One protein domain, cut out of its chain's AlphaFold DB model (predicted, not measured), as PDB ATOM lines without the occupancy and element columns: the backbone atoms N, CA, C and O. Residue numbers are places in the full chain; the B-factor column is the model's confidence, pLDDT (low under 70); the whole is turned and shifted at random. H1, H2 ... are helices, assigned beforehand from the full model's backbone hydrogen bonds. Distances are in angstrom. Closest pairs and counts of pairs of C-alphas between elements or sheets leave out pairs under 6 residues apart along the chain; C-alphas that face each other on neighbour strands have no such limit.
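This is residues 4 to 66 of the 67 residues of an uncharacterized protein of Cytobacillus oceanisediminis (UniProt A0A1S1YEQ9). This is a long, loose helical hairpin: H1 runs along the rod, shorter H2 folds back beside it, and H3 crosses H1 near the hairpin's open end. The 63 printed residues include three named helices, H1, H2, H3 in order, and no named strand: all helix. The whole is loose, radius of gyration of the C-alphas 13.7 A, spanning 43 by 19 by 18 A.

Find C-alpha 4 at (376.287, 427.870, 356.927); from there H1 runs 39.3 A to residue 31, with a kink of 32 degrees near residue 25. H2 is residues 38 to 53, 22.2 A. H3, residues 55 to 65, ends at (373.548, 445.315, 353.880).

H1 and H2, a hairpin, only just touch, with 3 pairs of C-alphas within 8 A, Met 27 and Ser 39 closest at 6.0 A; they run opposite ways at a shallow tilt of 25 degrees. With residues 5 to 12 alone, H1 touches H3, about perpendicular at 88 degrees; C-alphas 9 and 60 are closest, 6.0 A. H2 and H3 touch only at the corner, C-alphas 51 and 58 closest at 4.9 A. Every O i to N i+4 pair is within hydrogen-bond range in H2 and H3, 22 of 24 in H1.

C-alphas 4 and 33 are farthest apart, 43.2 A. The printed part has no cut and no long link. Look for pLDDT under 70 at residues 5, 31 to 32, 34 to 40 and 64 to 66.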
ATOM      1  N   ASP A   4     374.850 427.593 356.780       72.88
ATOM      2  CA  ASP A   4     376.287 427.870 356.927       72.88
ATOM      3  C   ASP A   4     376.628 429.364 356.772       72.88
ATOM      4  O   ASP A   4     377.414 429.930 357.536       72.88
ATOM      5  N   LEU A   5     375.974 430.048 355.829       68.44
ATOM      6  CA  LEU A   5     376.205 431.469 355.575       68.44
ATOM      7  C   LEU A   5     375.680 432.337 356.727       68.44
ATOM      8  O   LEU A   5     376.290 433.350 357.068       68.44
ATOM      9  N   LYS A   6     374.562 431.928 357.339       70.12
ATOM     10  CA  LYS A   6     373.976 432.627 358.486       70.12
ATOM     11  C   LYS A   6     374.905 432.552 359.702       70.12
ATOM     12  O   LYS A   6     375.182 433.583 360.301       70.12
ATOM     13  N   ILE A   7     375.452 431.372 359.997       77.25
ATOM     14  CA  ILE A   7     376.389 431.167 361.116       77.25
ATOM     15  C   ILE A   7     377.672 431.984 360.911       77.25
ATOM     16  O   ILE A   7     378.135 432.657 361.829       77.25
ATOM     17  N   LYS A   8     378.228 431.997 359.693       72.94
ATOM     18  CA  LYS A   8     379.417 432.804 359.366       72.94
ATOM     19  C   LYS A   8     379.174 434.304 359.521       72.94
ATOM     20  O   LYS A   8     380.063 435.026 359.970       72.94
ATOM     21  N   LEU A   9     377.976 434.769 359.176       72.25
ATOM     22  CA  LEU A   9     377.590 436.163 359.349       72.25
ATOM     23  C   LEU A   9     377.411 436.529 360.826       72.25
ATOM     24  O   LEU A   9     377.860 437.594 361.244       72.25
ATOM     25  N   GLU A  10     376.806 435.650 361.625       76.19
ATOM     26  CA  GLU A  10     376.687 435.850 363.071       76.19
ATOM     27  C   GLU A  10     378.061 435.860 363.748       76.19
ATOM     28  O   GLU A  10     378.333 436.768 364.526       76.19
ATOM     29  N   CYS A  11     378.979 434.963 363.372       76.38
ATOM     30  CA  CYS A  11     380.370 435.006 363.836       76.38
ATOM     31  C   CYS A  11     381.078 436.316 363.464       76.38
ATOM     32  O   CYS A  11     381.775 436.887 364.300       76.38
ATOM     33  N   LEU A  12     380.890 436.823 362.239       77.31
ATOM     34  CA  LEU A  12     381.456 438.108 361.815       77.31
ATOM     35  C   LEU A  12     380.874 439.275 362.630       77.31
ATOM     36  O   LEU A  12     381.610 440.171 363.038       77.31
ATOM     37  N   SER A  13     379.568 439.243 362.895       75.31
ATOM     38  CA  SER A  13     378.868 440.260 363.682       75.31
ATOM     39  C   SER A  13     379.301 440.239 365.153       75.31
ATOM     40  O   SER A  13     379.580 441.287 365.730       75.31
ATOM     41  N   ILE A  14     379.458 439.048 365.740       77.12
ATOM     42  CA  ILE A  14     379.982 438.859 367.100       77.12
ATOM     43  C   ILE A  14     381.436 439.330 367.181       77.12
ATOM     44  O   ILE A  14     381.779 440.057 368.108       77.12
ATOM     45  N   ALA A  15     382.285 438.980 366.210       78.81
ATOM     46  CA  ALA A  15     383.676 439.427 366.170       78.81
ATOM     47  C   ALA A  15     383.782 440.956 366.057       78.81
ATOM     48  O   ALA A  15     384.613 441.575 366.723       78.81
ATOM     49  N   TRP A  16     382.912 441.581 365.262       77.44
ATOM     50  CA  TRP A  16     382.839 443.035 365.144       77.44
ATOM     51  C   TRP A  16     382.329 443.698 366.428       77.44
ATOM     52  O   TRP A  16     382.910 444.684 366.882       77.44
ATOM     53  N   ALA A  17     381.283 443.152 367.051       79.12
ATOM     54  CA  ALA A  17     380.740 443.663 368.306       79.12
ATOM     55  C   ALA A  17     381.740 443.515 369.463       79.12
ATOM     56  O   ALA A  17     381.970 444.469 370.204       79.12
ATOM     57  N   ALA A  18     382.389 442.356 369.587       77.56
ATOM     58  CA  ALA A  18     383.432 442.104 370.579       77.56
ATOM     59  C   ALA A  18     384.648 443.014 370.355       77.56
ATOM     60  O   ALA A  18     385.127 443.647 371.296       77.56
ATOM     61  N   GLY A  19     385.093 443.155 369.101       77.69
ATOM     62  CA  GLY A  19     386.173 444.065 368.726       77.69
ATOM     63  C   GLY A  19     385.863 445.516 369.093       77.69
ATOM     64  O   GLY A  19     386.689 446.170 369.724       77.69
ATOM     65  N   ASN A  20     384.657 446.007 368.789       76.56
ATOM     66  CA  ASN A  20     384.237 447.355 369.180       76.56
ATOM     67  C   ASN A  20     384.079 447.507 370.696       76.56
ATOM     68  O   ASN A  20     384.473 448.535 371.229       76.56
ATOM     69  N   THR A  21     383.573 446.495 371.404       82.25
ATOM     70  CA  THR A  21     383.392 446.538 372.868       82.25
ATOM     71  C   THR A  21     384.720 446.717 373.601       82.25
ATOM     72  O   THR A  21     384.767 447.392 374.624       82.25
ATOM     73  N   ILE A  22     385.807 446.155 373.065       78.81
ATOM     74  CA  ILE A  22     387.165 446.312 373.605       78.81
ATOM     75  C   ILE A  22     387.817 447.600 373.081       78.81
ATOM     76  O   ILE A  22     388.470 448.321 373.834       78.81
ATOM     77  N   ALA A  23     387.625 447.927 371.800       75.00
ATOM     78  CA  ALA A  23     388.214 449.114 371.189       75.00
ATOM     79  C   ALA A  23     387.638 450.421 371.755       75.00
ATOM     80  O   ALA A  23     388.372 451.396 371.879       75.00
ATOM     81  N   TRP A  24     386.357 450.461 372.133       73.56
ATOM     82  CA  TRP A  24     385.696 451.665 372.649       73.56
ATOM     83  C   TRP A  24     386.298 452.211 373.951       73.56
ATOM     84  O   TRP A  24     386.648 453.390 373.974       73.56
ATOM     85  N   PRO A  25     386.487 451.411 375.021       77.88
ATOM     86  CA  PRO A  25     387.137 451.886 376.241       77.88
ATOM     87  C   PRO A  25     388.598 452.281 376.004       77.88
ATOM     88  O   PRO A  25     389.044 453.290 376.543       77.88
ATOM     89  N   ILE A  26     389.327 451.558 375.146       76.44
ATOM     90  CA  ILE A  26     390.698 451.925 374.756       76.44
ATOM     91  C   ILE A  26     390.701 453.295 374.062       76.44
ATOM     92  O   ILE A  26     391.490 454.169 374.413       76.44
ATOM     93  N   MET A  27     389.768 453.519 373.137       71.69
ATOM     94  CA  MET A  27     389.597 454.795 372.444       71.69
ATOM     95  C   MET A  27     389.121 455.928 373.342       71.69
ATOM     96  O   MET A  27     389.494 457.072 373.102       71.69
ATOM     97  N   TYR A  28     388.319 455.630 374.363       73.94
ATOM     98  CA  TYR A  28     387.877 456.596 375.364       73.94
ATOM     99  C   TYR A  28     389.033 457.043 376.266       73.94
ATOM    100  O   TYR A  28     389.167 458.223 376.563       73.94
ATOM    101  N   VAL A  29     389.917 456.122 376.662       75.38
ATOM    102  CA  VAL A  29     391.144 456.482 377.388       75.38
ATOM    103  C   VAL A  29     392.076 457.295 376.486       75.38
ATOM    104  O   VAL A  29     392.622 458.309 376.912       75.38
ATOM    105  N   LEU A  30     392.223 456.890 375.223       70.81
ATOM    106  CA  LEU A  30     393.064 457.575 374.241       70.81
ATOM    107  C   LEU A  30     392.515 458.937 373.799       70.81
ATOM    108  O   LEU A  30     393.316 459.793 373.443       70.81
ATOM    109  N   SER A  31     391.203 459.193 373.846       67.38
ATOM    110  CA  SER A  31     390.626 460.500 373.488       67.38
ATOM    111  C   SER A  31     390.986 461.612 374.477       67.38
ATOM    112  O   SER A  31     390.939 462.784 374.116       67.38
ATOM    113  N   GLY A  32     391.408 461.263 375.699       69.06
ATOM    114  CA  GLY A  32     392.025 462.209 376.632       69.06
ATOM    115  C   GLY A  32     393.420 462.679 376.193       69.06
ATOM    116  O   GLY A  32     393.887 463.713 376.661       69.06
ATOM    117  N   TYR A  33     394.066 461.945 375.281       71.50
ATOM    118  CA  TYR A  33     395.423 462.207 374.784       71.50
ATOM    119  C   TYR A  33     395.474 462.535 373.279       71.50
ATOM    120  O   TYR A  33     396.464 463.093 372.809       71.50
ATOM    121  N   LEU A  34     394.431 462.196 372.515       64.62
ATOM    122  CA  LEU A  34     394.327 462.395 371.068       64.62
ATOM    123  C   LEU A  34     393.145 463.312 370.724       64.62
ATOM    124  O   LEU A  34     392.078 463.185 371.322       64.62
ATOM    125  N   PRO A  35     393.281 464.194 369.714       64.88
ATOM    126  CA  PRO A  35     392.188 465.055 369.284       64.88
ATOM    127  C   PRO A  35     390.986 464.213 368.829       64.88
ATOM    128  O   PRO A  35     391.124 463.242 368.079       64.88
ATOM    129  N   SER A  36     389.801 464.621 369.282       61.06
ATOM    130  CA  SER A  36     388.528 463.882 369.345       61.06
ATOM    131  C   SER A  36     387.944 463.337 368.025       61.06
ATOM    132  O   SER A  36     386.862 462.757 368.034       61.06
ATOM    133  N   GLY A  37     388.647 463.450 366.895       59.16
ATOM    134  CA  GLY A  37     388.229 462.930 365.585       59.16
ATOM    135  C   GLY A  37     389.031 461.733 365.056       59.16
ATOM    136  O   GLY A  37     388.542 461.015 364.184       59.16
ATOM    137  N   ILE A  38     390.239 461.478 365.572       66.25
ATOM    138  CA  ILE A  38     391.130 460.440 365.012       66.25
ATOM    139  C   ILE A  38     390.640 459.031 365.377       66.25
ATOM    140  O   ILE A  38     390.705 458.110 364.563       66.25
ATOM    141  N   SER A  39     390.075 458.871 366.573       69.44
ATOM    142  CA  SER A  39     389.668 457.576 367.120       69.44
ATOM    143  C   SER A  39     388.624 456.864 366.245       69.44
ATOM    144  O   SER A  39     388.814 455.728 365.815       69.44
ATOM    145  N   LEU A  40     387.538 457.550 365.884       69.94
ATOM    146  CA  LEU A  40     386.485 456.964 365.043       69.94
ATOM    147  C   LEU A  40     386.975 456.667 363.620       69.94
ATOM    148  O   LEU A  40     386.627 455.632 363.049       69.94
ATOM    149  N   GLY A  41     387.829 457.540 363.074       73.88
ATOM    150  CA  GLY A  41     388.443 457.355 361.762       73.88
ATOM    151  C   GLY A  41     389.306 456.094 361.691       73.88
ATOM    152  O   GLY A  41     389.210 455.344 360.723       73.88
ATOM    153  N   CYS A  42     390.082 455.804 362.738       74.44
ATOM    154  CA  CYS A  42     390.915 454.603 362.811       74.44
ATOM    155  C   CYS A  42     390.086 453.312 362.830       74.44
ATOM    156  O   CYS A  42     390.408 452.377 362.102       74.44
ATOM    157  N   ILE A  43     388.996 453.256 363.604       75.44
ATOM    158  CA  ILE A  43     388.122 452.069 363.647       75.44
ATOM    159  C   ILE A  43     387.435 451.859 362.295       75.44
ATOM    160  O   ILE A  43     387.422 450.744 361.770       75.44
ATOM    161  N   ALA A  44     386.913 452.933 361.696       75.44
ATOM    162  CA  ALA A  44     386.306 452.876 360.370       75.44
ATOM    163  C   ALA A  44     387.319 452.439 359.298       75.44
ATOM    164  O   ALA A  44     386.983 451.643 358.421       75.44
ATOM    165  N   PHE A  45     388.571 452.900 359.391       79.88
ATOM    166  CA  PHE A  45     389.645 452.518 358.479       79.88
ATOM    167  C   PHE A  45     390.048 451.048 358.638       79.88
ATOM    168  O   PHE A  45     390.181 450.348 357.638       79.88
ATOM    169  N   ILE A  46     390.180 450.548 359.872       80.25
ATOM    170  CA  ILE A  46     390.456 449.128 360.148       80.25
ATOM    171  C   ILE A  46     389.316 448.250 359.619       80.25
ATOM    172  O   ILE A  46     389.554 447.218 358.997       80.25
ATOM    173  N   TRP A  47     388.062 448.667 359.795       79.00
ATOM    174  CA  TRP A  47     386.930 447.928 359.240       79.00
ATOM    175  C   TRP A  47     386.917 447.953 357.707       79.00
ATOM    176  O   TRP A  47     386.694 446.928 357.061       79.00
ATOM    177  N   TYR A  48     387.229 449.105 357.109       81.31
ATOM    178  CA  TYR A  48     387.378 449.241 355.665       81.31
ATOM    179  C   TYR A  48     388.481 448.329 355.112       81.31
ATOM    180  O   TYR A  48     388.268 447.676 354.092       81.31
ATOM    181  N   THR A  49     389.641 448.234 355.770       80.38
ATOM    182  CA  THR A  49     390.719 447.338 355.329       80.38
ATOM    183  C   THR A  49     390.324 445.872 355.479       80.38
ATOM    184  O   THR A  49     390.558 445.103 354.549       80.38
ATOM    185  N   VAL A  50     389.637 445.486 356.558       79.88
ATOM    186  CA  VAL A  50     389.084 444.128 356.717       79.88
ATOM    187  C   VAL A  50     388.134 443.787 355.568       79.88
ATOM    188  O   VAL A  50     388.301 442.748 354.935       79.88
ATOM    189  N   LEU A  51     387.199 444.672 355.217       79.75
ATOM    190  CA  LEU A  51     386.292 444.454 354.082       79.75
ATOM    191  C   LEU A  51     387.003 444.499 352.718       79.75
ATOM    192  O   LEU A  51     386.553 443.866 351.765       79.75
ATOM    193  N   LYS A  52     388.095 445.257 352.585       76.19
ATOM    194  CA  LYS A  52     388.850 445.377 351.330       76.19
ATOM    195  C   LYS A  52     389.732 444.159 351.063       76.19
ATOM    196  O   LYS A  52     389.796 443.720 349.918       76.19
ATOM    197  N   TYR A  53     390.396 443.632 352.091       78.81
ATOM    198  CA  TYR A  53     391.356 442.531 351.966       78.81
ATOM    199  C   TYR A  53     390.744 441.149 352.227       78.81
ATOM    200  O   TYR A  53     391.280 440.156 351.746       78.81
ATOM    201  N   ASN A  54     389.612 441.060 352.932       79.19
ATOM    202  CA  ASN A  54     388.902 439.801 353.144       79.19
ATOM    203  C   ASN A  54     387.647 439.736 352.256       79.19
ATOM    204  O   ASN A  54     386.579 440.232 352.622       79.19
ATOM    205  N   GLN A  55     387.772 439.108 351.077       74.75
ATOM    206  CA  GLN A  55     386.656 438.936 350.131       74.75
ATOM    207  C   GLN A  55     385.454 438.222 350.767       74.75
ATOM    208  O   GLN A  55     384.317 438.629 350.532       74.75
ATOM    209  N   THR A  56     385.691 437.246 351.645       74.50
ATOM    210  CA  THR A  56     384.634 436.526 352.369       74.50
ATOM    211  C   THR A  56     383.853 437.459 353.293       74.50
ATOM    212  O   THR A  56     382.623 437.445 353.301       74.50
ATOM    213  N   ALA A  57     384.553 438.320 354.042       70.88
ATOM    214  CA  ALA A  57     383.911 439.320 354.894       70.88
ATOM    215  C   ALA A  57     383.119 440.341 354.061       70.88
ATOM    216  O   ALA A  57     382.018 440.724 354.448       70.88
ATOM    217  N   LYS A  58     383.631 440.726 352.885       76.38
ATOM    218  CA  LYS A  58     382.946 441.624 351.946       76.38
ATOM    219  C   LYS A  58     381.655 441.030 351.388       76.38
ATOM    220  O   LYS A  58     380.649 441.730 351.323       76.38
ATOM    221  N   GLU A  59     381.667 439.762 350.982       76.19
ATOM    222  CA  GLU A  59     380.476 439.078 350.469       76.19
ATOM    223  C   GLU A  59     379.418 438.869 351.554       76.19
ATOM    224  O   GLU A  59     378.235 439.109 351.311       76.19
ATOM    225  N   LEU A  60     379.839 438.477 352.761       75.00
ATOM    226  CA  LEU A  60     378.958 438.349 353.925       75.00
ATOM    227  C   LEU A  60     378.330 439.700 354.290       75.00
ATOM    228  O   LEU A  60     377.112 439.801 354.429       75.00
ATOM    229  N   TRP A  61     379.140 440.758 354.356       73.38
ATOM    230  CA  TRP A  61     378.677 442.115 354.640       73.38
ATOM    231  C   TRP A  61     377.764 442.677 353.544       73.38
ATOM    232  O   TRP A  61     376.746 443.304 353.833       73.38
ATOM    233  N   GLY A  62     378.083 442.427 352.273       74.00
ATOM    234  CA  GLY A  62     377.267 442.833 351.129       74.00
ATOM    235  C   GLY A  62     375.893 442.161 351.113       74.00
ATOM    236  O   GLY A  62     374.903 442.812 350.794       74.00
ATOM    237  N   LYS A  63     375.814 440.883 351.501       71.19
ATOM    238  CA  LYS A  63     374.542 440.154 351.650       71.19
ATOM    239  C   LYS A  63     373.739 440.592 352.880       71.19
ATOM    240  O   LYS A  63     372.524 440.467 352.865       71.19
ATOM    241  N   TRP A  64     374.396 441.104 353.921       67.75
ATOM    242  CA  TRP A  64     373.730 441.659 355.107       67.75
ATOM    243  C   TRP A  64     373.171 443.068 354.873       67.75
ATOM    244  O   TRP A  64     372.068 443.380 355.313       67.75
ATOM    245  N   THR A  65     373.924 443.917 354.167       67.62
ATOM    246  CA  THR A  65     373.548 445.315 353.880       67.62
ATOM    247  C   THR A  65     372.563 445.459 352.721       67.62
ATOM    248  O   THR A  65     371.767 446.397 352.719       67.62
ATOM    249  N   LYS A  66     372.573 444.538 351.748       62.28
ATOM    250  CA  LYS A  66     371.513 444.427 350.737       62.28
ATOM    251  C   LYS A  66     370.312 443.700 351.339       62.28
ATOM    252  O   LYS A  66     370.176 442.489 351.185       62.28
TER     253      LYS A  66